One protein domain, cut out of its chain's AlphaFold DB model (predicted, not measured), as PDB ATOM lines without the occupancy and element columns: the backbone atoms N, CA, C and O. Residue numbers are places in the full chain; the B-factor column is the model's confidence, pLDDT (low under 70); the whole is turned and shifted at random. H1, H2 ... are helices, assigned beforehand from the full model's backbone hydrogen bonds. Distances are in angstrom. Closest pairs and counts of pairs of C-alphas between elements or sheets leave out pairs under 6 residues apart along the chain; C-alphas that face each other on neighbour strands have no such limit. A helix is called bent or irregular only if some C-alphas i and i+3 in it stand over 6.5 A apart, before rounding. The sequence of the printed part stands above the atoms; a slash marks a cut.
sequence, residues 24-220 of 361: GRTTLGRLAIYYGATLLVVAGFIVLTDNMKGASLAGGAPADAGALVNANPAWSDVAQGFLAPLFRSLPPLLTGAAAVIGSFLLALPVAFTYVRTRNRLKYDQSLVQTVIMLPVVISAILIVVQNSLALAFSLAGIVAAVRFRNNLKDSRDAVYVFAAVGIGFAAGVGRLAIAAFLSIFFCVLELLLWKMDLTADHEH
ATOM      1  N   GLY A  24     304.477 189.934 186.421       59.75
ATOM      2  CA  GLY A  24     305.661 189.473 187.124       59.75
ATOM      3  C   GLY A  24     306.678 188.991 186.094       59.75
ATOM      4  O   GLY A  24     306.299 188.412 185.072       59.75
ATOM      5  N   ARG A  25     307.972 189.184 186.372       63.69
ATOM      6  CA  ARG A  25     309.079 188.680 185.531       63.69
ATOM      7  C   ARG A  25     308.920 187.191 185.189       63.69
ATOM      8  O   ARG A  25     309.314 186.755 184.115       63.69
ATOM      9  N   THR A  26     308.257 186.435 186.062       69.94
ATOM     10  CA  THR A  26     307.885 185.026 185.877       69.94
ATOM     11  C   THR A  26     306.917 184.784 184.716       69.94
ATOM     12  O   THR A  26     307.018 183.769 184.037       69.94
ATOM     13  N   THR A  27     305.989 185.705 184.446       69.38
ATOM     14  CA  THR A  27     305.018 185.587 183.345       69.38
ATOM     15  C   THR A  27     305.684 185.879 182.005       69.38
ATOM     16  O   THR A  27     305.485 185.132 181.050       69.38
ATOM     17  N   LEU A  28     306.532 186.912 181.961       72.81
ATOM     18  CA  LEU A  28     307.347 187.217 180.786       72.81
ATOM     19  C   LEU A  28     308.306 186.057 180.471       72.81
ATOM     20  O   LEU A  28     308.442 185.666 179.318       72.81
ATOM     21  N   GLY A  29     308.891 185.447 181.510       74.56
ATOM     22  CA  GLY A  29     309.709 184.241 181.388       74.56
ATOM     23  C   GLY A  29     308.942 183.045 180.819       74.56
ATOM     24  O   GLY A  29     309.429 182.401 179.900       74.56
ATOM     25  N   ARG A  30     307.715 182.773 181.287       79.38
ATOM     26  CA  ARG A  30     306.863 181.701 180.729       79.38
ATOM     27  C   ARG A  30     306.518 181.932 179.259       79.38
ATOM     28  O   ARG A  30     306.557 180.984 178.484       79.38
ATOM     29  N   LEU A  31     306.210 183.173 178.879       78.00
ATOM     30  CA  LEU A  31     305.928 183.529 177.488       78.00
ATOM     31  C   LEU A  31     307.176 183.365 176.607       78.00
ATOM     32  O   LEU A  31     307.085 182.809 175.519       78.00
ATOM     33  N   ALA A  32     308.344 183.784 177.099       77.38
ATOM     34  CA  ALA A  32     309.615 183.608 176.402       77.38
ATOM     35  C   ALA A  32     309.989 182.125 176.244       77.38
ATOM     36  O   ALA A  32     310.400 181.719 175.163       77.38
ATOM     37  N   ILE A  33     309.789 181.303 177.281       83.56
ATOM     38  CA  ILE A  33     309.986 179.845 177.211       83.56
ATOM     39  C   ILE A  33     309.019 179.227 176.201       83.56
ATOM     40  O   ILE A  33     309.435 178.410 175.385       83.56
ATOM     41  N   TYR A  34     307.748 179.637 176.221       82.75
ATOM     42  CA  TYR A  34     306.753 179.160 175.267       82.75
ATOM     43  C   TYR A  34     307.150 179.504 173.830       82.75
ATOM     44  O   TYR A  34     307.159 178.626 172.976       82.75
ATOM     45  N   TYR A  35     307.531 180.754 173.551       79.06
ATOM     46  CA  TYR A  35     308.002 181.136 172.219       79.06
ATOM     47  C   TYR A  35     309.307 180.445 171.837       79.06
ATOM     48  O   TYR A  35     309.457 180.077 170.679       79.06
ATOM     49  N   GLY A  36     310.218 180.219 172.786       77.75
ATOM     50  CA  GLY A  36     311.420 179.421 172.564       77.75
ATOM     51  C   GLY A  36     311.076 177.999 172.125       77.75
ATOM     52  O   GLY A  36     311.575 177.543 171.103       77.75
ATOM     53  N   ALA A  37     310.160 177.334 172.833       81.31
ATOM     54  CA  ALA A  37     309.677 176.002 172.482       81.31
ATOM     55  C   ALA A  37     308.946 175.992 171.129       81.31
ATOM     56  O   ALA A  37     309.245 175.160 170.279       81.31
ATOM     57  N   THR A  38     308.042 176.942 170.891       76.94
ATOM     58  CA  THR A  38     307.283 177.049 169.637       76.94
ATOM     59  C   THR A  38     308.188 177.354 168.448       76.94
ATOM     60  O   THR A  38     308.020 176.746 167.396       76.94
ATOM     61  N   LEU A  39     309.184 178.234 168.594       79.19
ATOM     62  CA  LEU A  39     310.180 178.482 167.550       79.19
ATOM     63  C   LEU A  39     311.048 177.254 167.291       79.19
ATOM     64  O   LEU A  39     311.348 176.992 166.135       79.19
ATOM     65  N   LEU A  40     311.411 176.482 168.319       79.06
ATOM     66  CA  LEU A  40     312.156 175.231 168.149       79.06
ATOM     67  C   LEU A  40     311.317 174.189 167.394       79.06
ATOM     68  O   LEU A  40     311.809 173.559 166.466       79.06
ATOM     69  N   VAL A  41     310.030 174.059 167.733       76.94
ATOM     70  CA  VAL A  41     309.085 173.173 167.033       76.94
ATOM     71  C   VAL A  41     308.899 173.610 165.582       76.94
ATOM     72  O   VAL A  41     308.997 172.784 164.682       76.94
ATOM     73  N   VAL A  42     308.682 174.904 165.333       72.19
ATOM     74  CA  VAL A  42     308.527 175.450 163.978       72.19
ATOM     75  C   VAL A  42     309.824 175.315 163.180       72.19
ATOM     76  O   VAL A  42     309.770 174.902 162.029       72.19
ATOM     77  N   ALA A  43     310.987 175.596 163.774       72.50
ATOM     78  CA  ALA A  43     312.289 175.409 163.136       72.50
ATOM     79  C   ALA A  43     312.552 173.932 162.823       72.50
ATOM     80  O   ALA A  43     312.971 173.615 161.716       72.50
ATOM     81  N   GLY A  44     312.226 173.024 163.747       72.50
ATOM     82  CA  GLY A  44     312.270 171.583 163.515       72.50
ATOM     83  C   GLY A  44     311.361 171.165 162.361       72.50
ATOM     84  O   GLY A  44     311.770 170.377 161.514       72.50
ATOM     85  N   PHE A  45     310.166 171.750 162.262       69.94
ATOM     86  CA  PHE A  45     309.244 171.488 161.161       69.94
ATOM     87  C   PHE A  45     309.737 172.063 159.823       69.94
ATOM     88  O   PHE A  45     309.609 171.413 158.786       69.94
ATOM     89  N   ILE A  46     310.340 173.254 159.824       68.94
ATOM     90  CA  ILE A  46     310.967 173.855 158.637       68.94
ATOM     91  C   ILE A  46     312.117 172.966 158.159       68.94
ATOM     92  O   ILE A  46     312.107 172.550 157.009       68.94
ATOM     93  N   VAL A  47     313.032 172.568 159.046       69.69
ATOM     94  CA  VAL A  47     314.149 171.669 158.712       69.69
ATOM     95  C   VAL A  47     313.645 170.319 158.203       69.69
ATOM     96  O   VAL A  47     314.156 169.813 157.209       69.69
ATOM     97  N   LEU A  48     312.612 169.746 158.830       66.44
ATOM     98  CA  LEU A  48     312.008 168.492 158.381       66.44
ATOM     99  C   LEU A  48     311.394 168.637 156.983       66.44
ATOM    100  O   LEU A  48     311.602 167.785 156.125       66.44
ATOM    101  N   THR A  49     310.662 169.721 156.728       62.91
ATOM    102  CA  THR A  49     310.022 169.944 155.423       62.91
ATOM    103  C   THR A  49     311.012 170.316 154.327       62.91
ATOM    104  O   THR A  49     310.834 169.864 153.199       62.91
ATOM    105  N   ASP A  50     312.067 171.065 154.636       64.38
ATOM    106  CA  ASP A  50     313.144 171.373 153.695       64.38
ATOM    107  C   ASP A  50     313.978 170.128 153.386       64.38
ATOM    108  O   ASP A  50     314.332 169.915 152.229       64.38
ATOM    109  N   ASN A  51     314.198 169.243 154.364       59.75
ATOM    110  CA  ASN A  51     314.841 167.949 154.133       59.75
ATOM    111  C   ASN A  51     313.985 167.043 153.224       59.75
ATOM    112  O   ASN A  51     314.508 166.405 152.315       59.75
ATOM    113  N   MET A  52     312.658 167.042 153.396       54.28
ATOM    114  CA  MET A  52     311.733 166.296 152.527       54.28
ATOM    115  C   MET A  52     311.607 166.910 151.125       54.28
ATOM    116  O   MET A  52     311.533 166.179 150.138       54.28
ATOM    117  N   LYS A  53     311.619 168.245 151.005       54.16
ATOM    118  CA  LYS A  53     311.668 168.935 149.708       54.16
ATOM    119  C   LYS A  53     312.994 168.674 149.000       54.16
ATOM    120  O   LYS A  53     312.975 168.359 147.814       54.16
ATOM    121  N   GLY A  54     314.112 168.718 149.726       51.19
ATOM    122  CA  GLY A  54     315.434 168.328 149.240       51.19
ATOM    123  C   GLY A  54     315.466 166.880 148.750       51.19
ATOM    124  O   GLY A  54     315.936 166.630 147.646       51.19
ATOM    125  N   ALA A  55     314.860 165.949 149.494       48.75
ATOM    126  CA  ALA A  55     314.707 164.554 149.076       48.75
ATOM    127  C   ALA A  55     313.820 164.397 147.820       48.75
ATOM    128  O   ALA A  55     314.140 163.608 146.934       48.75
ATOM    129  N   SER A  56     312.746 165.188 147.690       48.34
ATOM    130  CA  SER A  56     311.874 165.177 146.502       48.34
ATOM    131  C   SER A  56     312.489 165.834 145.254       48.34
ATOM    132  O   SER A  56     312.199 165.403 144.139       48.34
ATOM    133  N   LEU A  57     313.351 166.847 145.419       44.44
ATOM    134  CA  LEU A  57     314.060 167.540 144.332       44.44
ATOM    135  C   LEU A  57     315.330 166.798 143.887       44.44
ATOM    136  O   LEU A  57     315.736 166.932 142.737       44.44
ATOM    137  N   ALA A  58     315.918 165.970 144.756       42.34
ATOM    138  CA  ALA A  58     317.041 165.086 144.437       42.34
ATOM    139  C   ALA A  58     316.652 163.851 143.587       42.34
ATOM    140  O   ALA A  58     317.489 162.982 143.357       42.34
ATOM    141  N   GLY A  59     315.417 163.765 143.078       39.75
ATOM    142  CA  GLY A  59     315.046 162.760 142.075       39.75
ATOM    143  C   GLY A  59     314.831 161.343 142.613       39.75
ATOM    144  O   GLY A  59     314.986 160.383 141.865       39.75
ATOM    145  N   GLY A  60     314.436 161.189 143.877       39.22
ATOM    146  CA  GLY A  60     314.052 159.895 144.432       39.22
ATOM    147  C   GLY A  60     312.724 159.986 145.164       39.22
ATOM    148  O   GLY A  60     312.654 160.513 146.270       39.22
ATOM    149  N   ALA A  61     311.667 159.391 144.602       42.66
ATOM    150  CA  ALA A  61     310.675 158.757 145.472       42.66
ATOM    151  C   ALA A  61     311.445 157.872 146.473       42.66
ATOM    152  O   ALA A  61     312.463 157.316 146.056       42.66
ATOM    153  N   PRO A  62     311.025 157.749 147.748       44.66
ATOM    154  CA  PRO A  62     311.762 156.961 148.734       44.66
ATOM    155  C   PRO A  62     312.096 155.600 148.122       44.66
ATOM    156  O   PRO A  62     311.195 154.809 147.816       44.66
ATOM    157  N   ALA A  63     313.390 155.377 147.874       46.28
ATOM    158  CA  ALA A  63     313.919 154.187 147.214       46.28
ATOM    159  C   ALA A  63     313.574 152.911 148.006       46.28
ATOM    160  O   ALA A  63     313.650 151.799 147.499       46.28
ATOM    161  N   ASP A  64     313.105 153.091 149.230       46.94
ATOM    162  CA  ASP A  64     312.850 152.086 150.237       46.94
ATOM    163  C   ASP A  64     311.385 151.611 150.214       46.94
ATOM    164  O   ASP A  64     311.121 150.440 150.469       46.94
ATOM    165  N   ALA A  65     310.425 152.450 149.801       48.53
ATOM    166  CA  ALA A  65     309.038 152.004 149.612       48.53
ATOM    167  C   ALA A  65     308.881 151.205 148.308       48.53
ATOM    168  O   ALA A  65     308.191 150.188 148.276       48.53
ATOM    169  N   GLY A  66     309.574 151.627 147.244       50.47
ATOM    170  CA  GLY A  66     309.633 150.891 145.979       50.47
ATOM    171  C   GLY A  66     310.409 149.576 146.094       50.47
ATOM    172  O   GLY A  66     309.988 148.579 145.517       50.47
ATOM    173  N   ALA A  67     311.495 149.535 146.872       50.75
ATOM    174  CA  ALA A  67     312.272 148.312 147.086       50.75
ATOM    175  C   ALA A  67     311.523 147.265 147.929       50.75
ATOM    176  O   ALA A  67     311.572 146.083 147.597       50.75
ATOM    177  N   LEU A  68     310.782 147.679 148.965       51.53
ATOM    178  CA  LEU A  68     309.956 146.769 149.773       51.53
ATOM    179  C   LEU A  68     308.732 146.243 149.002       51.53
ATOM    180  O   LEU A  68     308.349 145.089 149.173       51.53
ATOM    181  N   VAL A  69     308.144 147.062 148.124       55.03
ATOM    182  CA  VAL A  69     307.013 146.678 147.260       55.03
ATOM    183  C   VAL A  69     307.440 145.755 146.114       55.03
ATOM    184  O   VAL A  69     306.722 144.815 145.786       55.03
ATOM    185  N   ASN A  70     308.612 145.989 145.519       53.25
ATOM    186  CA  ASN A  70     309.133 145.173 144.418       53.25
ATOM    187  C   ASN A  70     309.798 143.865 144.886       53.25
ATOM    188  O   ASN A  70     310.106 143.014 144.055       53.25
ATOM    189  N   ALA A  71     310.008 143.681 146.193       57.22
ATOM    190  CA  ALA A  71     310.568 142.449 146.754       57.22
ATOM    191  C   ALA A  71     309.571 141.272 146.773       57.22
ATOM    192  O   ALA A  71     309.996 140.133 146.958       57.22
ATOM    193  N   ASN A  72     308.265 141.514 146.581       58.66
ATOM    194  CA  ASN A  72     307.251 140.459 146.576       58.66
ATOM    195  C   ASN A  72     306.206 140.694 145.457       58.66
ATOM    196  O   ASN A  72     305.384 141.605 145.578       58.66
ATOM    197  N   PRO A  73     306.180 139.886 144.379       61.28
ATOM    198  CA  PRO A  73     305.368 140.149 143.181       61.28
ATOM    199  C   PRO A  73     303.849 140.068 143.414       61.28
ATOM    200  O   PRO A  73     303.076 140.582 142.617       61.28
ATOM    201  N   ALA A  74     303.398 139.472 144.521       67.94
ATOM    202  CA  ALA A  74     301.982 139.458 144.905       67.94
ATOM    203  C   ALA A  74     301.479 140.819 145.426       67.94
ATOM    204  O   ALA A  74     300.277 141.069 145.460       67.94
ATOM    205  N   TRP A  75     302.394 141.694 145.856       63.78
ATOM    206  CA  TRP A  75     302.071 142.984 146.466       63.78
ATOM    207  C   TRP A  75     302.345 144.170 145.535       63.78
ATOM    208  O   TRP A  75     301.885 145.271 145.831       63.78
ATOM    209  N   SER A  76     303.031 143.968 144.402       60.97
ATOM    210  CA  SER A  76     303.378 145.039 143.457       60.97
ATOM    211  C   SER A  76     302.152 145.675 142.799       60.97
ATOM    212  O   SER A  76     302.081 146.901 142.718       60.97
ATOM    213  N   ASP A  77     301.150 144.879 142.419       65.19
ATOM    214  CA  ASP A  77     299.941 145.380 141.744       65.19
ATOM    215  C   ASP A  77     299.027 146.158 142.704       65.19
ATOM    216  O   ASP A  77     298.520 147.237 142.386       65.19
ATOM    217  N   VAL A  78     298.881 145.661 143.937       65.56
ATOM    218  CA  VAL A  78     298.115 146.328 145.003       65.56
ATOM    219  C   VAL A  78     298.816 147.611 145.448       65.56
ATOM    220  O   VAL A  78     298.177 148.645 145.676       65.56
ATOM    221  N   ALA A  79     300.144 147.575 145.540       65.25
ATOM    222  CA  ALA A  79     300.925 148.729 145.931       65.25
ATOM    223  C   ALA A  79     300.905 149.839 144.879       65.25
ATOM    224  O   ALA A  79     300.785 151.002 145.249       65.25
ATOM    225  N   GLN A  80     300.977 149.510 143.589       62.88
ATOM    226  CA  GLN A  80     300.976 150.502 142.511       62.88
ATOM    227  C   GLN A  80     299.583 151.089 142.231       62.88
ATOM    228  O   GLN A  80     299.488 152.264 141.879       62.88
ATOM    229  N   GLY A  81     298.507 150.319 142.430       64.44
ATOM    230  CA  GLY A  81     297.135 150.777 142.181       64.44
ATOM    231  C   GLY A  81     296.486 151.531 143.348       64.44
ATOM    232  O   GLY A  81     295.843 152.556 143.137       64.44
ATOM    233  N   PHE A  82     296.655 151.042 144.581       67.88
ATOM    234  CA  PHE A  82     295.935 151.568 145.749       67.88
ATOM    235  C   PHE A  82     296.833 152.367 146.701       67.88
ATOM    236  O   PHE A  82     296.479 153.468 147.123       67.88
ATOM    237  N   LEU A  83     298.020 151.849 147.021       64.00
ATOM    238  CA  LEU A  83     298.895 152.454 148.033       64.00
ATOM    239  C   LEU A  83     299.765 153.591 147.471       64.00
ATOM    240  O   LEU A  83     300.015 154.573 148.163       64.00
ATOM    241  N   ALA A  84     300.199 153.509 146.214       62.69
ATOM    242  CA  ALA A  84     301.049 154.507 145.569       62.69
ATOM    243  C   ALA A  84     300.436 155.922 145.507       62.69
ATOM    244  O   ALA A  84     301.147 156.873 145.851       62.69
ATOM    245  N   PRO A  85     299.158 156.128 145.124       65.44
ATOM    246  CA  PRO A  85     298.548 157.461 145.182       65.44
ATOM    247  C   PRO A  85     298.401 157.975 146.623       65.44
ATOM    248  O   PRO A  85     298.581 159.168 146.876       65.44
ATOM    249  N   LEU A  86     298.161 157.078 147.584       67.50
ATOM    250  CA  LEU A  86     298.095 157.407 149.007       67.50
ATOM    251  C   LEU A  86     299.465 157.910 149.499       67.50
ATOM    252  O   LEU A  86     299.570 159.040 149.970       67.50
ATOM    253  N   PHE A  87     300.546 157.164 149.265       64.50
ATOM    254  CA  PHE A  87     301.907 157.570 149.643       64.50
ATOM    255  C   PHE A  87     302.413 158.813 148.903       64.50
ATOM    256  O   PHE A  87     303.149 159.610 149.481       64.50
ATOM    257  N   ARG A  88     301.981 159.042 147.657       63.59
ATOM    258  CA  ARG A  88     302.305 160.264 146.905       63.59
ATOM    259  C   ARG A  88     301.591 161.510 147.448       63.59
ATOM    260  O   ARG A  88     302.112 162.611 147.290       63.59
ATOM    261  N   SER A  89     300.444 161.355 148.113       65.94
ATOM    262  CA  SER A  89     299.705 162.465 148.742       65.94
ATOM    263  C   SER A  89     300.108 162.749 150.199       65.94
ATOM    264  O   SER A  89     299.796 163.821 150.715       65.94
ATOM    265  N   LEU A  90     300.875 161.868 150.853       63.56
ATOM    266  CA  LEU A  90     301.374 162.081 152.223       63.56
ATOM    267  C   LEU A  90     302.269 163.330 152.396       63.56
ATOM    268  O   LEU A  90     302.044 164.078 153.347       63.56
ATOM    269  N   PRO A  91     303.267 163.601 151.528       65.38
ATOM    270  CA  PRO A  91     304.144 164.764 151.677       65.38
ATOM    271  C   PRO A  91     303.408 166.119 151.672       65.38
ATOM    272  O   PRO A  91     303.652 166.915 152.584       65.38
ATOM    273  N   PRO A  92     302.479 166.409 150.731       69.38
ATOM    274  CA  PRO A  92     301.726 167.661 150.767       69.38
ATOM    275  C   PRO A  92     300.776 167.739 151.971       69.38
ATOM    276  O   PRO A  92     300.642 168.811 152.565       69.38
ATOM    277  N   LEU A  93     300.193 166.616 152.410       69.94
ATOM    278  CA  LEU A  93     299.372 166.571 153.627       69.94
ATOM    279  C   LEU A  93     300.186 166.894 154.885       69.94
ATOM    280  O   LEU A  93     299.718 167.656 155.729       69.94
ATOM    281  N   LEU A  94     301.417 166.388 154.989       74.25
ATOM    282  CA  LEU A  94     302.307 166.686 156.112       74.25
ATOM    283  C   LEU A  94     302.656 168.179 156.164       74.25
ATOM    284  O   LEU A  94     302.631 168.779 157.237       74.25
ATOM    285  N   THR A  95     302.921 168.801 155.010       76.19
ATOM    286  CA  THR A  95     303.183 170.249 154.942       76.19
ATOM    287  C   THR A  95     301.953 171.093 155.275       76.19
ATOM    288  O   THR A  95     302.078 172.118 155.941       76.19
ATOM    289  N   GLY A  96     300.755 170.651 154.882       82.19
ATOM    290  CA  GLY A  96     299.509 171.311 155.267       82.19
ATOM    291  C   GLY A  96     299.237 171.186 156.769       82.19
ATOM    292  O   GLY A  96     298.950 172.180 157.433       82.19
ATOM    293  N   ALA A  97     299.411 169.988 157.331       83.62
ATOM    294  CA  ALA A  97     299.274 169.744 158.765       83.62
ATOM    295  C   ALA A  97     300.259 170.598 159.582       83.62
ATOM    296  O   ALA A  97     299.869 171.179 160.594       83.62
ATOM    297  N   ALA A  98     301.496 170.757 159.099       82.75
ATOM    298  CA  ALA A  98     302.493 171.669 159.659       82.75
ATOM    299  C   ALA A  98     301.980 173.098 159.809       82.75
ATOM    300  O   ALA A  98     302.143 173.724 160.852       82.75
ATOM    301  N   ALA A  99     301.386 173.617 158.732       86.25
ATOM    302  CA  ALA A  99     300.910 174.985 158.653       86.25
ATOM    303  C   ALA A  99     299.745 175.206 159.620       86.25
ATOM    304  O   ALA A  99     299.746 176.176 160.378       86.25
ATOM    305  N   VAL A 100     298.808 174.258 159.675       89.81
ATOM    306  CA  VAL A 100     297.658 174.306 160.584       89.81
ATOM    307  C   VAL A 100     298.108 174.224 162.044       89.81
ATOM    308  O   VAL A 100     297.763 175.099 162.841       89.81
ATOM    309  N   ILE A 101     298.930 173.232 162.395       89.81
ATOM    310  CA  ILE A 101     299.454 173.055 163.756       89.81
ATOM    311  C   ILE A 101     300.308 174.265 164.160       89.81
ATOM    312  O   ILE A 101     300.142 174.805 165.254       89.81
ATOM    313  N   GLY A 102     301.163 174.750 163.257       87.69
ATOM    314  CA  GLY A 102     301.973 175.950 163.452       87.69
ATOM    315  C   GLY A 102     301.124 177.198 163.687       87.69
ATOM    316  O   GLY A 102     301.398 177.947 164.620       87.69
ATOM    317  N   SER A 103     300.056 177.400 162.909       91.25
ATOM    318  CA  SER A 103     299.135 178.529 163.094       91.25
ATOM    319  C   SER A 103     298.450 178.498 164.465       91.25
ATOM    320  O   SER A 103     298.358 179.531 165.125       91.25
ATOM    321  N   PHE A 104     298.054 177.310 164.935       92.12
ATOM    322  CA  PHE A 104     297.452 177.117 166.252       92.12
ATOM    323  C   PHE A 104     298.440 177.438 167.383       92.12
ATOM    324  O   PHE A 104     298.135 178.230 168.274       92.12
ATOM    325  N   LEU A 105     299.656 176.882 167.320       90.12
ATOM    326  CA  LEU A 105     300.722 177.146 168.293       90.12
ATOM    327  C   LEU A 105     301.106 178.632 168.342       90.12
ATOM    328  O   LEU A 105     301.357 179.179 169.412       90.12
ATOM    329  N   LEU A 106     301.124 179.311 167.195       89.31
ATOM    330  CA  LEU A 106     301.458 180.734 167.104       89.31
ATOM    331  C   LEU A 106     300.329 181.661 167.572       89.31
ATOM    332  O   LEU A 106     300.605 182.802 167.949       89.31
ATOM    333  N   ALA A 107     299.082 181.187 167.580       90.69
ATOM    334  CA  ALA A 107     297.919 181.930 168.061       90.69
ATOM    335  C   ALA A 107     297.769 181.895 169.592       90.69
ATOM    336  O   ALA A 107     297.248 182.837 170.191       90.69
ATOM    337  N   LEU A 108     298.250 180.834 170.252       89.88
ATOM    338  CA  LEU A 108     298.144 180.666 171.707       89.88
ATOM    339  C   LEU A 108     298.793 181.810 172.518       89.88
ATOM    340  O   LEU A 108     298.143 182.316 173.436       89.88
ATOM    341  N   PRO A 109     300.011 182.288 172.195       87.19
ATOM    342  CA  PRO A 109     300.593 183.465 172.834       87.19
ATOM    343  C   PRO A 109     299.752 184.726 172.683       87.19
ATOM    344  O   PRO A 109     299.631 185.493 173.634       87.19
ATOM    345  N   VAL A 110     299.142 184.920 171.513       88.50
ATOM    346  CA  VAL A 110     298.302 186.086 171.218       88.50
ATOM    347  C   VAL A 110     297.070 186.075 172.120       88.50
ATOM    348  O   VAL A 110     296.784 187.058 172.809       88.50
ATOM    349  N   ALA A 111     296.399 184.926 172.219       87.94
ATOM    350  CA  ALA A 111     295.287 184.721 173.141       87.94
ATOM    351  C   ALA A 111     295.706 184.898 174.613       87.94
ATOM    352  O   ALA A 111     294.980 185.497 175.410       87.94
ATOM    353  N   PHE A 112     296.903 184.437 174.983       86.75
ATOM    354  CA  PHE A 112     297.449 184.645 176.321       86.75
ATOM    355  C   PHE A 112     297.688 186.132 176.623       86.75
ATOM    356  O   PHE A 112     297.313 186.607 177.700       86.75
ATOM    357  N   THR A 113     298.265 186.883 175.678       85.19
ATOM    358  CA  THR A 113     298.452 188.333 175.823       85.19
ATOM    359  C   THR A 113     297.125 189.068 175.951       85.19
ATOM    360  O   THR A 113     297.027 189.955 176.794       85.19
ATOM    361  N   TYR A 114     296.074 188.633 175.247       85.81
ATOM    362  CA  TYR A 114     294.728 189.187 175.404       85.81
ATOM    363  C   TYR A 114     294.193 189.007 176.833       85.81
ATOM    364  O   TYR A 114     293.864 189.981 177.512       85.81
ATOM    365  N   VAL A 115     294.178 187.769 177.345       82.69
ATOM    366  CA  VAL A 115     293.651 187.447 178.690       82.69
ATOM    367  C   VAL A 115     294.427 188.166 179.800       82.69
ATOM    368  O   VAL A 115     293.897 188.395 180.894       82.69
ATOM    369  N   ARG A 116     295.706 188.473 179.554       77.75
ATOM    370  CA  ARG A 116     296.588 189.134 180.519       77.75
ATOM    371  C   ARG A 116     296.453 190.653 180.498       77.75
ATOM    372  O   ARG A 116     296.487 191.252 181.569       77.75
ATOM    373  N   THR A 117     296.331 191.241 179.313       76.75
ATOM    374  CA  THR A 117     296.265 192.696 179.120       76.75
ATOM    375  C   THR A 117     294.875 193.235 179.451       76.75
ATOM    376  O   THR A 117     294.736 194.389 179.850       76.75
ATOM    377  N   ARG A 118     293.830 192.402 179.339       71.69
ATOM    378  CA  ARG A 118     292.446 192.818 179.564       71.69
ATOM    379  C   ARG A 118     292.009 192.718 181.028       71.69
ATOM    380  O   ARG A 118     292.239 191.711 181.704       71.69
ATOM    381  N   ASN A 119     291.293 193.743 181.494       66.88
ATOM    382  CA  ASN A 119     290.610 193.716 182.787       66.88
ATOM    383  C   ASN A 119     289.472 192.690 182.796       66.88
ATOM    384  O   ASN A 119     288.771 192.504 181.802       66.88
ATOM    385  N   ARG A 120     289.249 192.067 183.960       58.88
ATOM    386  CA  ARG A 120     288.236 191.014 184.159       58.88
ATOM    387  C   ARG A 120     286.808 191.444 183.810       58.88
ATOM    388  O   ARG A 120     286.019 190.585 183.446       58.88
ATOM    389  N   LEU A 121     286.497 192.740 183.882       55.94
ATOM    390  CA  LEU A 121     285.163 193.274 183.586       55.94
ATOM    391  C   LEU A 121     284.883 193.465 182.084       55.94
ATOM    392  O   LEU A 121     283.733 193.374 181.678       55.94
ATOM    393  N   LYS A 122     285.910 193.707 181.254       66.94
ATOM    394  CA  LYS A 122     285.784 193.898 179.791       66.94
ATOM    395  C   LYS A 122     286.265 192.660 179.009       66.94
ATOM    396  O   LYS A 122     286.763 192.787 177.891       66.94
ATOM    397  N   TYR A 123     286.229 191.485 179.639       75.50
ATOM    398  CA  TYR A 123     286.721 190.227 179.079       75.50
ATOM    399  C   TYR A 123     285.599 189.493 178.340       75.50
ATOM    400  O   TYR A 123     284.595 189.142 178.957       75.50
ATOM    401  N   ASP A 124     285.786 189.212 177.048       79.50
ATOM    402  CA  ASP A 124     284.867 188.378 176.268       79.50
ATOM    403  C   ASP A 124     285.514 187.014 175.969       79.50
ATOM    404  O   ASP A 124     286.529 186.911 175.272       79.50
ATOM    405  N   GLN A 125     284.927 185.938 176.503       83.56
ATOM    406  CA  GLN A 125     285.416 184.572 176.289       83.56
ATOM    407  C   GLN A 125     285.278 184.132 174.826       83.56
ATOM    408  O   GLN A 125     286.123 183.384 174.325       83.56
ATOM    409  N   SER A 126     284.247 184.616 174.127       87.00
ATOM    410  CA  SER A 126     284.011 184.271 172.724       87.00
ATOM    411  C   SER A 126     285.107 184.834 171.813       87.00
ATOM    412  O   SER A 126     285.497 184.192 170.830       87.00
ATOM    413  N   LEU A 127     285.687 185.985 172.178       86.62
ATOM    414  CA  LEU A 127     286.803 186.573 171.446       86.62
ATOM    415  C   LEU A 127     288.057 185.703 171.551       86.62
ATOM    416  O   LEU A 127     288.692 185.435 170.538       86.62
ATOM    417  N   VAL A 128     288.390 185.215 172.750       89.69
ATOM    418  CA  VAL A 128     289.555 184.334 172.959       89.69
ATOM    419  C   VAL A 128     289.439 183.077 172.108       89.69
ATOM    420  O   VAL A 128     290.388 182.704 171.418       89.69
ATOM    421  N   GLN A 129     288.260 182.455 172.107       90.00
ATOM    422  CA  GLN A 129     287.990 181.294 171.266       90.00
ATOM    423  C   GLN A 129     288.148 181.629 169.777       90.00
ATOM    424  O   GLN A 129     288.761 180.864 169.033       90.00
ATOM    425  N   THR A 130     287.655 182.794 169.352       90.25
ATOM    426  CA  THR A 130     287.781 183.268 167.967       90.25
ATOM    427  C   THR A 130     289.243 183.496 167.583       90.25
ATOM    428  O   THR A 130     289.669 183.024 166.538       90.25
ATOM    429  N   VAL A 131     290.042 184.157 168.423       90.75
ATOM    430  CA  VAL A 131     291.466 184.436 168.163       90.75
ATOM    431  C   VAL A 131     292.286 183.150 168.017       90.75
ATOM    432  O   VAL A 131     293.230 183.124 167.233       90.75
ATOM    433  N   ILE A 132     291.915 182.074 168.717       93.06
ATOM    434  CA  ILE A 132     292.586 180.768 168.612       93.06
ATOM    435  C   ILE A 132     292.122 179.991 167.372       93.06
ATOM    436  O   ILE A 132     292.943 179.394 166.679       93.06
ATOM    437  N   MET A 133     290.818 179.986 167.078       92.56
ATOM    438  CA  MET A 133     290.253 179.194 165.977       92.56
ATOM    439  C   MET A 133     290.439 179.846 164.605       92.56
ATOM    440  O   MET A 133     290.620 179.160 163.602       92.56
ATOM    441  N   LEU A 134     290.407 181.175 164.534       91.38
ATOM    442  CA  LEU A 134     290.420 181.901 163.268       91.38
ATOM    443  C   LEU A 134     291.702 181.683 162.434       91.38
ATOM    444  O   LEU A 134     291.567 181.436 161.235       91.38
ATOM    445  N   PRO A 135     292.926 181.695 163.004       92.44
ATOM    446  CA  PRO A 135     294.156 181.411 162.256       92.44
ATOM    447  C   PRO A 135     294.166 180.012 161.641       92.44
ATOM    448  O   PRO A 135     294.624 179.844 160.513       92.44
ATOM    449  N   VAL A 136     293.612 179.031 162.361       92.69
ATOM    450  CA  VAL A 136     293.499 177.632 161.927       92.69
ATOM    451  C   VAL A 136     292.594 177.533 160.704       92.69
ATOM    452  O   VAL A 136     292.975 176.938 159.698       92.69
ATOM    453  N   VAL A 137     291.422 178.173 160.759       90.69
ATOM    454  CA  VAL A 137     290.462 178.198 159.645       90.69
ATOM    455  C   VAL A 137     291.057 178.894 158.422       90.69
ATOM    456  O   VAL A 137     290.951 178.381 157.311       90.69
ATOM    457  N   ILE A 138     291.729 180.033 158.612       90.75
ATOM    458  CA  ILE A 138     292.356 180.783 157.514       90.75
ATOM    459  C   ILE A 138     293.486 179.975 156.879       90.75
ATOM    460  O   ILE A 138     293.557 179.882 155.654       90.75
ATOM    461  N   SER A 139     294.336 179.348 157.694       90.50
ATOM    462  CA  SER A 139     295.400 178.482 157.194       90.50
ATOM    463  C   SER A 139     294.822 177.310 156.398       90.50
ATOM    464  O   SER A 139     295.303 177.029 155.304       90.50
ATOM    465  N   ALA A 140     293.775 176.653 156.906       87.56
ATOM    466  CA  ALA A 140     293.119 175.541 156.222       87.56
ATOM    467  C   ALA A 140     292.530 175.967 154.868       87.56
ATOM    468  O   ALA A 140     292.756 175.298 153.862       87.56
ATOM    469  N   ILE A 141     291.844 177.112 154.824       86.56
ATOM    470  CA  ILE A 141     291.316 177.690 153.586       86.56
ATOM    471  C   ILE A 141     292.440 177.913 152.566       86.56
ATOM    472  O   ILE A 141     292.325 177.479 151.425       86.56
ATOM    473  N   LEU A 142     293.543 178.553 152.953       86.69
ATOM    474  CA  LEU A 142     294.619 178.879 152.011       86.69
ATOM    475  C   LEU A 142     295.349 177.640 151.482       86.69
ATOM    476  O   LEU A 142     295.738 177.619 150.315       86.69
ATOM    477  N   ILE A 143     295.463 176.584 152.294       83.81
ATOM    478  CA  ILE A 143     296.017 175.294 151.861       83.81
ATOM    479  C   ILE A 143     295.135 174.648 150.784       83.81
ATOM    480  O   ILE A 143     295.663 174.040 149.855       83.81
ATOM    481  N   VAL A 144     293.809 174.781 150.866       81.88
ATOM    482  CA  VAL A 144     292.887 174.238 149.851       81.88
ATOM    483  C   VAL A 144     292.988 175.014 148.536       81.88
ATOM    484  O   VAL A 144     292.847 174.448 147.455       81.88
ATOM    485  N   VAL A 145     293.260 176.314 148.616       79.31
ATOM    486  CA  VAL A 145     293.151 177.233 147.481       79.31
ATOM    487  C   VAL A 145     294.499 177.510 146.789       79.31
ATOM    488  O   VAL A 145     294.580 178.356 145.904       79.31
ATOM    489  N   GLN A 146     295.555 176.760 147.136       68.06
ATOM    490  CA  GLN A 146     296.958 176.973 146.728       68.06
ATOM    491  C   GLN A 146     297.186 177.440 145.278       68.06
ATOM    492  O   GLN A 146     298.085 178.241 145.038       68.06
ATOM    493  N   ASN A 147     296.385 176.977 144.313       72.00
ATOM    494  CA  ASN A 147     296.583 177.279 142.894       72.00
ATOM    495  C   ASN A 147     295.839 178.528 142.368       72.00
ATOM    496  O   ASN A 147     295.968 178.851 141.190       72.00
ATOM    497  N   SER A 148     295.034 179.228 143.179       82.50
ATOM    498  CA  SER A 148     294.293 180.413 142.714       82.50
ATOM    499  C   SER A 148     294.074 181.453 143.810       82.50
ATOM    500  O   SER A 148     293.111 181.398 144.574       82.50
ATOM    501  N   LEU A 149     294.921 182.487 143.820       75.44
ATOM    502  CA  LEU A 149     294.737 183.657 144.687       75.44
ATOM    503  C   LEU A 149     293.359 184.309 144.490       75.44
ATOM    504  O   LEU A 149     292.743 184.730 145.465       75.44
ATOM    505  N   ALA A 150     292.843 184.339 143.257       81.38
ATOM    506  CA  ALA A 150     291.517 184.883 142.961       81.38
ATOM    507  C   ALA A 150     290.403 184.128 143.709       81.38
ATOM    508  O   ALA A 150     289.511 184.752 144.285       81.38
ATOM    509  N   LEU A 151     290.486 182.795 143.770       83.25
ATOM    510  CA  LEU A 151     289.537 181.974 144.525       83.25
ATOM    511  C   LEU A 151     289.675 182.224 146.034       83.25
ATOM    512  O   LEU A 151     288.663 182.318 146.729       83.25
ATOM    513  N   ALA A 152     290.900 182.416 146.536       78.50
ATOM    514  CA  ALA A 152     291.141 182.679 147.956       78.50
ATOM    515  C   ALA A 152     290.514 184.010 148.386       78.50
ATOM    516  O   ALA A 152     289.815 184.064 149.398       78.50
ATOM    517  N   PHE A 153     290.706 185.067 147.591       80.12
ATOM    518  CA  PHE A 153     290.093 186.371 147.844       80.12
ATOM    519  C   PHE A 153     288.567 186.330 147.712       80.12
ATOM    520  O   PHE A 153     287.877 186.934 148.533       80.12
ATOM    521  N   SER A 154     288.026 185.568 146.754       87.00
ATOM    522  CA  SER A 154     286.577 185.372 146.627       87.00
ATOM    523  C   SER A 154     285.981 184.695 147.866       87.00
ATOM    524  O   SER A 154     284.958 185.148 148.380       87.00
ATOM    525  N   LEU A 155     286.617 183.637 148.381       85.25
ATOM    526  CA  LEU A 155     286.141 182.941 149.578       85.25
ATOM    527  C   LEU A 155     286.273 183.821 150.828       85.25
ATOM    528  O   LEU A 155     285.349 183.885 151.639       85.25
ATOM    529  N   ALA A 156     287.386 184.549 150.959       79.25
ATOM    530  CA  ALA A 156     287.579 185.510 152.039       79.25
ATOM    531  C   ALA A 156     286.499 186.608 152.027       79.25
ATOM    532  O   ALA A 156     285.989 186.969 153.086       79.25
ATOM    533  N   GLY A 157     286.096 187.084 150.843       81.44
ATOM    534  CA  GLY A 157     284.996 188.038 150.675       81.44
ATOM    535  C   GLY A 157     283.653 187.501 151.179       81.44
ATOM    536  O   GLY A 157     282.943 188.204 151.897       81.44
ATOM    537  N   ILE A 158     283.336 186.234 150.888       85.62
ATOM    538  CA  ILE A 158     282.119 185.572 151.394       85.62
ATOM    539  C   ILE A 158     282.153 185.477 152.927       85.62
ATOM    540  O   ILE A 158     281.178 185.824 153.593       85.62
ATOM    541  N   VAL A 159     283.283 185.069 153.512       79.19
ATOM    542  CA  VAL A 159     283.438 184.978 154.975       79.19
ATOM    543  C   VAL A 159     283.328 186.358 155.637       79.19
ATOM    544  O   VAL A 159     282.683 186.496 156.679       79.19
ATOM    545  N   ALA A 160     283.904 187.397 155.024       78.31
ATOM    546  CA  ALA A 160     283.781 188.773 155.497       78.31
ATOM    547  C   ALA A 160     282.322 189.260 155.459       78.31
ATOM    548  O   ALA A 160     281.856 189.834 156.441       78.31
ATOM    549  N   ALA A 161     281.577 188.960 154.387       76.94
ATOM    550  CA  ALA A 161     280.150 189.271 154.270       76.94
ATOM    551  C   ALA A 161     279.318 188.638 155.397       76.94
ATOM    552  O   ALA A 161     278.484 189.308 156.006       76.94
ATOM    553  N   VAL A 162     279.591 187.375 155.741       73.75
ATOM    554  CA  VAL A 162     278.927 186.692 156.865       73.75
ATOM    555  C   VAL A 162     279.275 187.355 158.203       73.75
ATOM    556  O   VAL A 162     278.410 187.498 159.070       73.75
ATOM    557  N   ARG A 163     280.521 187.814 158.372       73.50
ATOM    558  CA  ARG A 163     280.980 188.469 159.601       73.50
ATOM    559  C   ARG A 163     280.484 189.904 159.763       73.50
ATOM    560  O   ARG A 163     280.306 190.320 160.901       73.50
ATOM    561  N   PHE A 164     280.195 190.640 158.688       58.44
ATOM    562  CA  PHE A 164     279.592 191.979 158.786       58.44
ATOM    563  C   PHE A 164     278.262 191.983 159.556       58.44
ATOM    564  O   PHE A 164     277.854 193.019 160.074       58.44
ATOM    565  N   ARG A 165     277.615 190.821 159.704       65.75
ATOM    566  CA  ARG A 165     276.422 190.657 160.538       65.75
ATOM    567  C   ARG A 165     276.708 190.619 162.051       65.75
ATOM    568  O   ARG A 165     275.769 190.723 162.832       65.75
ATOM    569  N   ASN A 166     277.965 190.479 162.479       63.06
ATOM    570  CA  ASN A 166     278.364 190.425 163.886       63.06
ATOM    571  C   ASN A 166     279.251 191.633 164.237       63.06
ATOM    572  O   ASN A 166     280.391 191.727 163.778       63.06
ATOM    573  N   ASN A 167     278.727 192.568 165.032       56.69
ATOM    574  CA  ASN A 167     279.444 193.792 165.379       56.69
ATOM    575  C   ASN A 167     280.514 193.511 166.452       56.69
ATOM    576  O   ASN A 167     280.225 192.905 167.486       56.69
ATOM    577  N   LEU A 168     281.753 193.943 166.205       63.62
ATOM    578  CA  LEU A 168     282.821 193.900 167.206       63.62
ATOM    579  C   LEU A 168     282.531 194.967 168.265       63.62
ATOM    580  O   LEU A 168     282.383 196.140 167.937       63.62
ATOM    581  N   LYS A 169     282.453 194.554 169.532       69.06
ATOM    582  CA  LYS A 169     282.073 195.430 170.652       69.06
ATOM    583  C   LYS A 169     283.145 196.471 171.012       69.06
ATOM    584  O   LYS A 169     282.814 197.458 171.656       69.06
ATOM    585  N   ASP A 170     284.404 196.258 170.614       77.00
ATOM    586  CA  ASP A 170     285.540 197.138 170.917       77.00
ATOM    587  C   ASP A 170     286.552 197.167 169.748       77.00
ATOM    588  O   ASP A 170     286.833 196.147 169.109       77.00
ATOM    589  N   SER A 171     287.131 198.337 169.471       82.62
ATOM    590  CA  SER A 171     288.200 198.517 168.486       82.62
ATOM    591  C   SER A 171     289.477 197.753 168.848       82.62
ATOM    592  O   SER A 171     290.144 197.243 167.950       82.62
ATOM    593  N   ARG A 172     289.821 197.614 170.137       80.12
ATOM    594  CA  ARG A 172     291.012 196.853 170.559       80.12
ATOM    595  C   ARG A 172     290.865 195.370 170.240       80.12
ATOM    596  O   ARG A 172     291.801 194.750 169.741       80.12
ATOM    597  N   ASP A 173     289.672 194.825 170.454       86.06
ATOM    598  CA  ASP A 173     289.326 193.443 170.121       86.06
ATOM    599  C   ASP A 173     289.469 193.178 168.613       86.06
ATOM    600  O   ASP A 173     289.946 192.116 168.204       86.06
ATOM    601  N   ALA A 174     289.142 194.169 167.773       86.44
ATOM    602  CA  ALA A 174     289.347 194.083 166.330       86.44
ATOM    603  C   ALA A 174     290.824 193.851 165.971       86.44
ATOM    604  O   ALA A 174     291.116 193.014 165.116       86.44
ATOM    605  N   VAL A 175     291.756 194.533 166.649       89.88
ATOM    606  CA  VAL A 175     293.200 194.422 166.384       89.88
ATOM    607  C   VAL A 175     293.710 193.003 166.641       89.88
ATOM    608  O   VAL A 175     294.430 192.456 165.806       89.88
ATOM    609  N   TYR A 176     293.291 192.363 167.739       90.12
ATOM    610  CA  TYR A 176     293.643 190.962 168.018       90.12
ATOM    611  C   TYR A 176     293.143 190.021 166.927       90.12
ATOM    612  O   TYR A 176     293.840 189.085 166.532       90.12
ATOM    613  N   VAL A 177     291.947 190.284 166.403       90.19
ATOM    614  CA  VAL A 177     291.406 189.477 165.318       90.19
ATOM    615  C   VAL A 177     292.165 189.712 164.006       90.19
ATOM    616  O   VAL A 177     292.447 188.752 163.294       90.19
ATOM    617  N   PHE A 178     292.551 190.948 163.687       90.19
ATOM    618  CA  PHE A 178     293.395 191.228 162.520       90.19
ATOM    619  C   PHE A 178     294.779 190.579 162.633       90.19
ATOM    620  O   PHE A 178     295.269 190.012 161.655       90.19
ATOM    621  N   ALA A 179     295.383 190.586 163.822       91.81
ATOM    622  CA  ALA A 179     296.640 189.886 164.072       91.81
ATOM    623  C   ALA A 179     296.497 188.372 163.852       91.81
ATOM    624  O   ALA A 179     297.311 187.766 163.154       91.81
ATOM    625  N   ALA A 180     295.419 187.771 164.366       92.50
ATOM    626  CA  ALA A 180     295.090 186.363 164.145       92.50
ATOM    627  C   ALA A 180     294.948 186.032 162.644       92.50
ATOM    628  O   ALA A 180     295.500 185.037 162.169       92.50
ATOM    629  N   VAL A 181     294.278 186.901 161.878       91.56
ATOM    630  CA  VAL A 181     294.156 186.769 160.416       91.56
ATOM    631  C   VAL A 181     295.526 186.785 159.741       91.56
ATOM    632  O   VAL A 181     295.807 185.905 158.931       91.56
ATOM    633  N   GLY A 182     296.396 187.735 160.093       91.06
ATOM    634  CA  GLY A 182     297.739 187.843 159.515       91.06
ATOM    635  C   GLY A 182     298.617 186.618 159.791       91.06
ATOM    636  O   GLY A 182     299.293 186.125 158.886       91.06
ATOM    637  N   ILE A 183     298.566 186.081 161.014       93.44
ATOM    638  CA  ILE A 183     299.312 184.872 161.403       93.44
ATOM    639  C   ILE A 183     298.807 183.653 160.621       93.44
ATOM    640  O   ILE A 183     299.610 182.920 160.040       93.44
ATOM    641  N   GLY A 184     297.484 183.453 160.565       90.88
ATOM    642  CA  GLY A 184     296.869 182.359 159.808       90.88
ATOM    643  C   GLY A 184     297.144 182.454 158.309       90.88
ATOM    644  O   GLY A 184     297.400 181.441 157.661       90.88
ATOM    645  N   PHE A 185     297.171 183.672 157.766       91.06
ATOM    646  CA  PHE A 185     297.488 183.914 156.364       91.06
ATOM    647  C   PHE A 185     298.931 183.519 156.029       91.06
ATOM    648  O   PHE A 185     299.169 182.735 155.113       91.06
ATOM    649  N   ALA A 186     299.900 184.007 156.808       90.19
ATOM    650  CA  ALA A 186     301.311 183.683 156.604       90.19
ATOM    651  C   ALA A 186     301.595 182.177 156.761       90.19
ATOM    652  O   ALA A 186     302.375 181.609 155.991       90.19
ATOM    653  N   ALA A 187     300.928 181.518 157.715       89.00
ATOM    654  CA  ALA A 187     301.013 180.072 157.888       89.00
ATOM    655  C   ALA A 187     300.390 179.315 156.700       89.00
ATOM    656  O   ALA A 187     301.021 178.404 156.168       89.00
ATOM    657  N   GLY A 188     299.215 179.740 156.228       86.88
ATOM    658  CA  GLY A 188     298.489 179.111 155.121       86.88
ATOM    659  C   GLY A 188     299.188 179.200 153.762       86.88
ATOM    660  O   GLY A 188     299.081 178.275 152.964       86.88
ATOM    661  N   VAL A 189     299.975 180.254 153.520       86.00
ATOM    662  CA  VAL A 189     300.844 180.380 152.326       86.00
ATOM    663  C   VAL A 189     302.107 179.495 152.433       86.00
ATOM    664  O   VAL A 189     302.942 179.453 151.532       86.00
ATOM    665  N   GLY A 190     302.280 178.765 153.540       81.81
ATOM    666  CA  GLY A 190     303.422 177.879 153.771       81.81
ATOM    667  C   GLY A 190     304.684 178.603 154.250       81.81
ATOM    668  O   GLY A 190     305.772 178.026 154.224       81.81
ATOM    669  N   ARG A 191     304.576 179.864 154.698       85.81
ATOM    670  CA  ARG A 191     305.696 180.680 155.199       85.81
ATOM    671  C   ARG A 191     305.632 180.828 156.722       85.81
ATOM    672  O   ARG A 191     305.452 181.920 157.260       85.81
ATOM    673  N   LEU A 192     305.853 179.718 157.426       85.69
ATOM    674  CA  LEU A 192     305.785 179.654 158.894       85.69
ATOM    675  C   LEU A 192     306.734 180.624 159.617       85.69
ATOM    676  O   LEU A 192     306.368 181.165 160.656       85.69
ATOM    677  N   ALA A 193     307.917 180.902 159.060       83.81
ATOM    678  CA  ALA A 193     308.855 181.867 159.643       83.81
ATOM    679  C   ALA A 193     308.258 183.286 159.735       83.81
ATOM    680  O   ALA A 193     308.431 183.976 160.738       83.81
ATOM    681  N   ILE A 194     307.498 183.696 158.714       87.44
ATOM    682  CA  ILE A 194     306.837 185.007 158.673       87.44
ATOM    683  C   ILE A 194     305.681 185.036 159.677       87.44
ATOM    684  O   ILE A 194     305.525 186.014 160.407       87.44
ATOM    685  N   ALA A 195     304.911 183.946 159.773       90.19
ATOM    686  CA  ALA A 195     303.842 183.809 160.764       90.19
ATOM    687  C   ALA A 195     304.377 183.916 162.203       90.19
ATOM    688  O   ALA A 195     303.777 184.585 163.047       90.19
ATOM    689  N   ALA A 196     305.531 183.299 162.472       88.00
ATOM    690  CA  ALA A 196     306.190 183.371 163.769       88.00
ATOM    691  C   ALA A 196     306.656 184.792 164.103       88.00
ATOM    692  O   ALA A 196     306.388 185.281 165.202       88.00
ATOM    693  N   PHE A 197     307.280 185.474 163.141       88.25
ATOM    694  CA  PHE A 197     307.674 186.872 163.291       88.25
ATOM    695  C   PHE A 197     306.468 187.776 163.591       88.25
ATOM    696  O   PHE A 197     306.521 188.542 164.548       88.25
ATOM    697  N   LEU A 198     305.368 187.643 162.841       91.56
ATOM    698  CA  LEU A 198     304.126 188.400 163.058       91.56
ATOM    699  C   LEU A 198     303.553 188.196 164.465       91.56
ATOM    700  O   LEU A 198     303.203 189.174 165.121       91.56
ATOM    701  N   SER A 199     303.486 186.949 164.943       91.25
ATOM    702  CA  SER A 199     302.989 186.635 166.291       91.25
ATOM    703  C   SER A 199     303.857 187.275 167.377       91.25
ATOM    704  O   SER A 199     303.341 187.966 168.255       91.25
ATOM    705  N   ILE A 200     305.181 187.102 167.295       88.19
ATOM    706  CA  ILE A 200     306.121 187.668 168.272       88.19
ATOM    707  C   ILE A 200     306.060 189.194 168.244       88.19
ATOM    708  O   ILE A 200     305.945 189.821 169.295       88.19
ATOM    709  N   PHE A 201     306.108 189.790 167.051       90.19
ATOM    710  CA  PHE A 201     306.047 191.234 166.869       90.19
ATOM    711  C   PHE A 201     304.761 191.813 167.461       90.19
ATOM    712  O   PHE A 201     304.821 192.780 168.218       90.19
ATOM    713  N   PHE A 202     303.615 191.184 167.190       92.19
ATOM    714  CA  PHE A 202     302.329 191.605 167.734       92.19
ATOM    715  C   PHE A 202     302.297 191.541 169.266       92.19
ATOM    716  O   PHE A 202     301.946 192.524 169.917       92.19
ATOM    717  N   CYS A 203     302.723 190.423 169.860       89.50
ATOM    718  CA  CYS A 203     302.756 190.280 171.314       89.50
ATOM    719  C   CYS A 203     303.727 191.267 171.978       89.50
ATOM    720  O   CYS A 203     303.405 191.822 173.026       89.50
ATOM    721  N   VAL A 204     304.900 191.515 171.387       87.94
ATOM    722  CA  VAL A 204     305.859 192.506 171.903       87.94
ATOM    723  C   VAL A 204     305.284 193.916 171.818       87.94
ATOM    724  O   VAL A 204     305.388 194.660 172.792       87.94
ATOM    725  N   LEU A 205     304.660 194.274 170.693       88.94
ATOM    726  CA  LEU A 205     304.062 195.590 170.495       88.94
ATOM    727  C   LEU A 205     302.949 195.848 171.511       88.94
ATOM    728  O   LEU A 205     302.949 196.891 172.153       88.94
ATOM    729  N   GLU A 206     302.055 194.882 171.719       87.12
ATOM    730  CA  GLU A 206     300.961 195.001 172.685       87.12
ATOM    731  C   GLU A 206     301.477 195.112 174.129       87.12
ATOM    732  O   GLU A 206     301.005 195.947 174.902       87.12
ATOM    733  N   LEU A 207     302.495 194.325 174.493       83.81
ATOM    734  CA  LEU A 207     303.137 194.421 175.807       83.81
ATOM    735  C   LEU A 207     303.857 195.760 176.004       83.81
ATOM    736  O   LEU A 207     303.862 196.292 177.116       83.81
ATOM    737  N   LEU A 208     304.464 196.307 174.949       84.81
ATOM    738  CA  LEU A 208     305.092 197.624 174.976       84.81
ATOM    739  C   LEU A 208     304.036 198.721 175.146       84.81
ATOM    740  O   LEU A 208     304.196 199.575 176.014       84.81
ATOM    741  N   LEU A 209     302.940 198.656 174.385       84.06
ATOM    742  CA  LEU A 209     301.827 199.604 174.461       84.06
ATOM    743  C   LEU A 209     301.171 199.601 175.842       84.06
ATOM    744  O   LEU A 209     300.831 200.656 176.375       84.06
ATOM    745  N   TRP A 210     301.027 198.414 176.432       77.81
ATOM    746  CA  TRP A 210     300.558 198.255 177.802       77.81
ATOM    747  C   TRP A 210     301.552 198.842 178.812       77.81
ATOM    748  O   TRP A 210     301.150 199.576 179.706       77.81
ATOM    749  N   LYS A 211     302.857 198.579 178.656       77.06
ATOM    750  CA  LYS A 211     303.897 199.094 179.564       77.06
ATOM    751  C   LYS A 211     304.046 200.617 179.502       77.06
ATOM    752  O   LYS A 211     304.444 201.224 180.489       77.06
ATOM    753  N   MET A 212     303.785 201.222 178.346       78.75
ATOM    754  CA  MET A 212     303.864 202.670 178.158       78.75
ATOM    755  C   MET A 212     302.645 203.420 178.723       78.75
ATOM    756  O   MET A 212     302.579 204.630 178.547       78.75
ATOM    757  N   ASP A 213     301.682 202.732 179.357       66.75
ATOM    758  CA  ASP A 213     300.428 203.282 179.909       66.75
ATOM    759  C   ASP A 213     299.592 204.127 178.917       66.75
ATOM    760  O   ASP A 213     298.557 204.678 179.282       66.75
ATOM    761  N   LEU A 214     299.952 204.149 177.625       57.97
ATOM    762  CA  LEU A 214     299.240 204.866 176.555       57.97
ATOM    763  C   LEU A 214     297.807 204.355 176.344       57.97
ATOM    764  O   LEU A 214     297.011 205.004 175.676       57.97
ATOM    765  N   THR A 215     297.484 203.185 176.900       54.56
ATOM    766  CA  THR A 215     296.151 202.577 176.845       54.56
ATOM    767  C   THR A 215     295.548 202.302 178.226       54.56
ATOM    768  O   THR A 215     294.622 201.500 178.343       54.56
ATOM    769  N   ALA A 216     296.070 202.935 179.282       54.44
ATOM    770  CA  ALA A 216     295.425 202.927 180.588       54.44
ATOM    771  C   ALA A 216     294.133 203.757 180.508       54.44
ATOM    772  O   ALA A 216     294.143 204.980 180.667       54.44
ATOM    773  N   ASP A 217     293.027 203.068 180.217       52.59
ATOM    774  CA  ASP A 217     291.672 203.613 180.215       52.59
ATOM    775  C   ASP A 217     291.420 204.386 181.523       52.59
ATOM    776  O   ASP A 217     291.202 203.803 182.588       52.59
ATOM    777  N   HIS A 218     291.387 205.716 181.420       48.31
ATOM    778  CA  HIS A 218     290.903 206.625 182.463       48.31
ATOM    779  C   HIS A 218     289.368 206.564 182.627       48.31
ATOM    780  O   HIS A 218     288.787 207.297 183.423       48.31
ATOM    781  N   GLU A 219     288.685 205.669 181.910       49.22
ATOM    782  CA  GLU A 219     287.221 205.584 181.901       49.22
ATOM    783  C   GLU A 219     286.631 204.940 183.165       49.22
ATOM    784  O   GLU A 219     285.449 205.102 183.462       49.22
ATOM    785  N   HIS A 220     287.443 204.241 183.962       45.25
ATOM    786  CA  HIS A 220     286.960 203.551 185.161       45.25
ATOM    787  C   HIS A 220     286.738 204.468 186.368       45.25
ATOM    788  O   HIS A 220     286.149 204.027 187.350       45.25
TER     789      HIS A 220
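AT A GLANCE: This is residues 24 to 220 of the 361 residues of the protein "DUF4956 domain-containing protein" of Deltaproteobacteria bacterium (UniProt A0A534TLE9). This is a long, loose bundle of helices: H3 runs along the long axis, and H1, H4b, H6 and H7 are gathered lengthwise about its later part, from residue 91 on. H2 and the first residues of H3 make a corner beyond the bundle at one end, while H5 folds back outside H4b, and residues 157 to 167 stick out. The printed part has 197 residues with seven named helices, H1 to H7 in that order, and no named strand; the class is all helix. It is loose, with a radius of gyration of the C-alphas of 21.5 A, and elongated, spanning 78 by 41 by 24 A.

HOW THE PARTS SIT: H1, residues 25 to 57, is apart from H2, residues 63 to 70. H2 and H3, residues 73 to 117, touch only at the corner, Val 69 and Ser 76 having the closest C-alphas at 5.5 A. H3 is the hub, touching five other helices; it has a kink of 56 degrees near residue 80 and is irregular, C-alphas 74 and 77 being 7.0 A apart. With residues 91 to 109 alone H3 touches H1, opposite ways at a shallow tilt of 23 degrees; the closest C-alphas, of Val 42 and Gly 102, are 6.6 A apart. H4, residues 125 to 144, was assigned as one helix by its hydrogen bonds but is bent, C-alphas 132 and 135 being 6.6 A apart; its arms H4a, residues 125 to 132, and H4b, residues 135 to 144, both touch H3. H5, residues 149 to 163, is close to H4b but not clearly touching, with the C-alphas of Leu 142 and Ala 152 closest at 6.6 A. H6, residues 171 to 188, touches H4b, the C-alphas of Ser 139 and Gly 188 closest at 3.8 A. H6 and H7, residues 192 to 211, form a helical hairpin at a shallow tilt of 19 degrees, closest at the C-alphas of Ile 183 and Ala 195, 4.7 A. H7 touches H3, the same way at 10 degrees, a shallow tilt, with Val 110 and Cys 203 closest at 6.1 A between C-alphas. H1, H3, H4b, H6 and H7 form a bundle, helices side by side. Each O i to N i+4 pair is within hydrogen-bond range in H1, H2, H4a, H4b, H5, H6 and H7, and 32 of 41 are in H3.

IN THESE COORDINATES: H1 begins at C-alpha 25, (309.079, 188.680, 185.531), and measures 46.6 A. H2 has eight residues; H3 begins at C-alpha 73, (305.368, 140.149, 143.181), and measures 64.3 A. H4a and H4b are short; H5 measures 20.9 A, H6 25.7 A and H7 28.4 A, ending at C-alpha 211, (303.897, 199.094, 179.564).

THE WHOLE: The C-alphas of Pro 73 and His 218 are the two farthest apart, 78.6 A. The printed part has no cut and no long link. The mean pLDDT of the printed part is 75.1; 72 residues are under 70, among them 45 to 93 and 213 to 220.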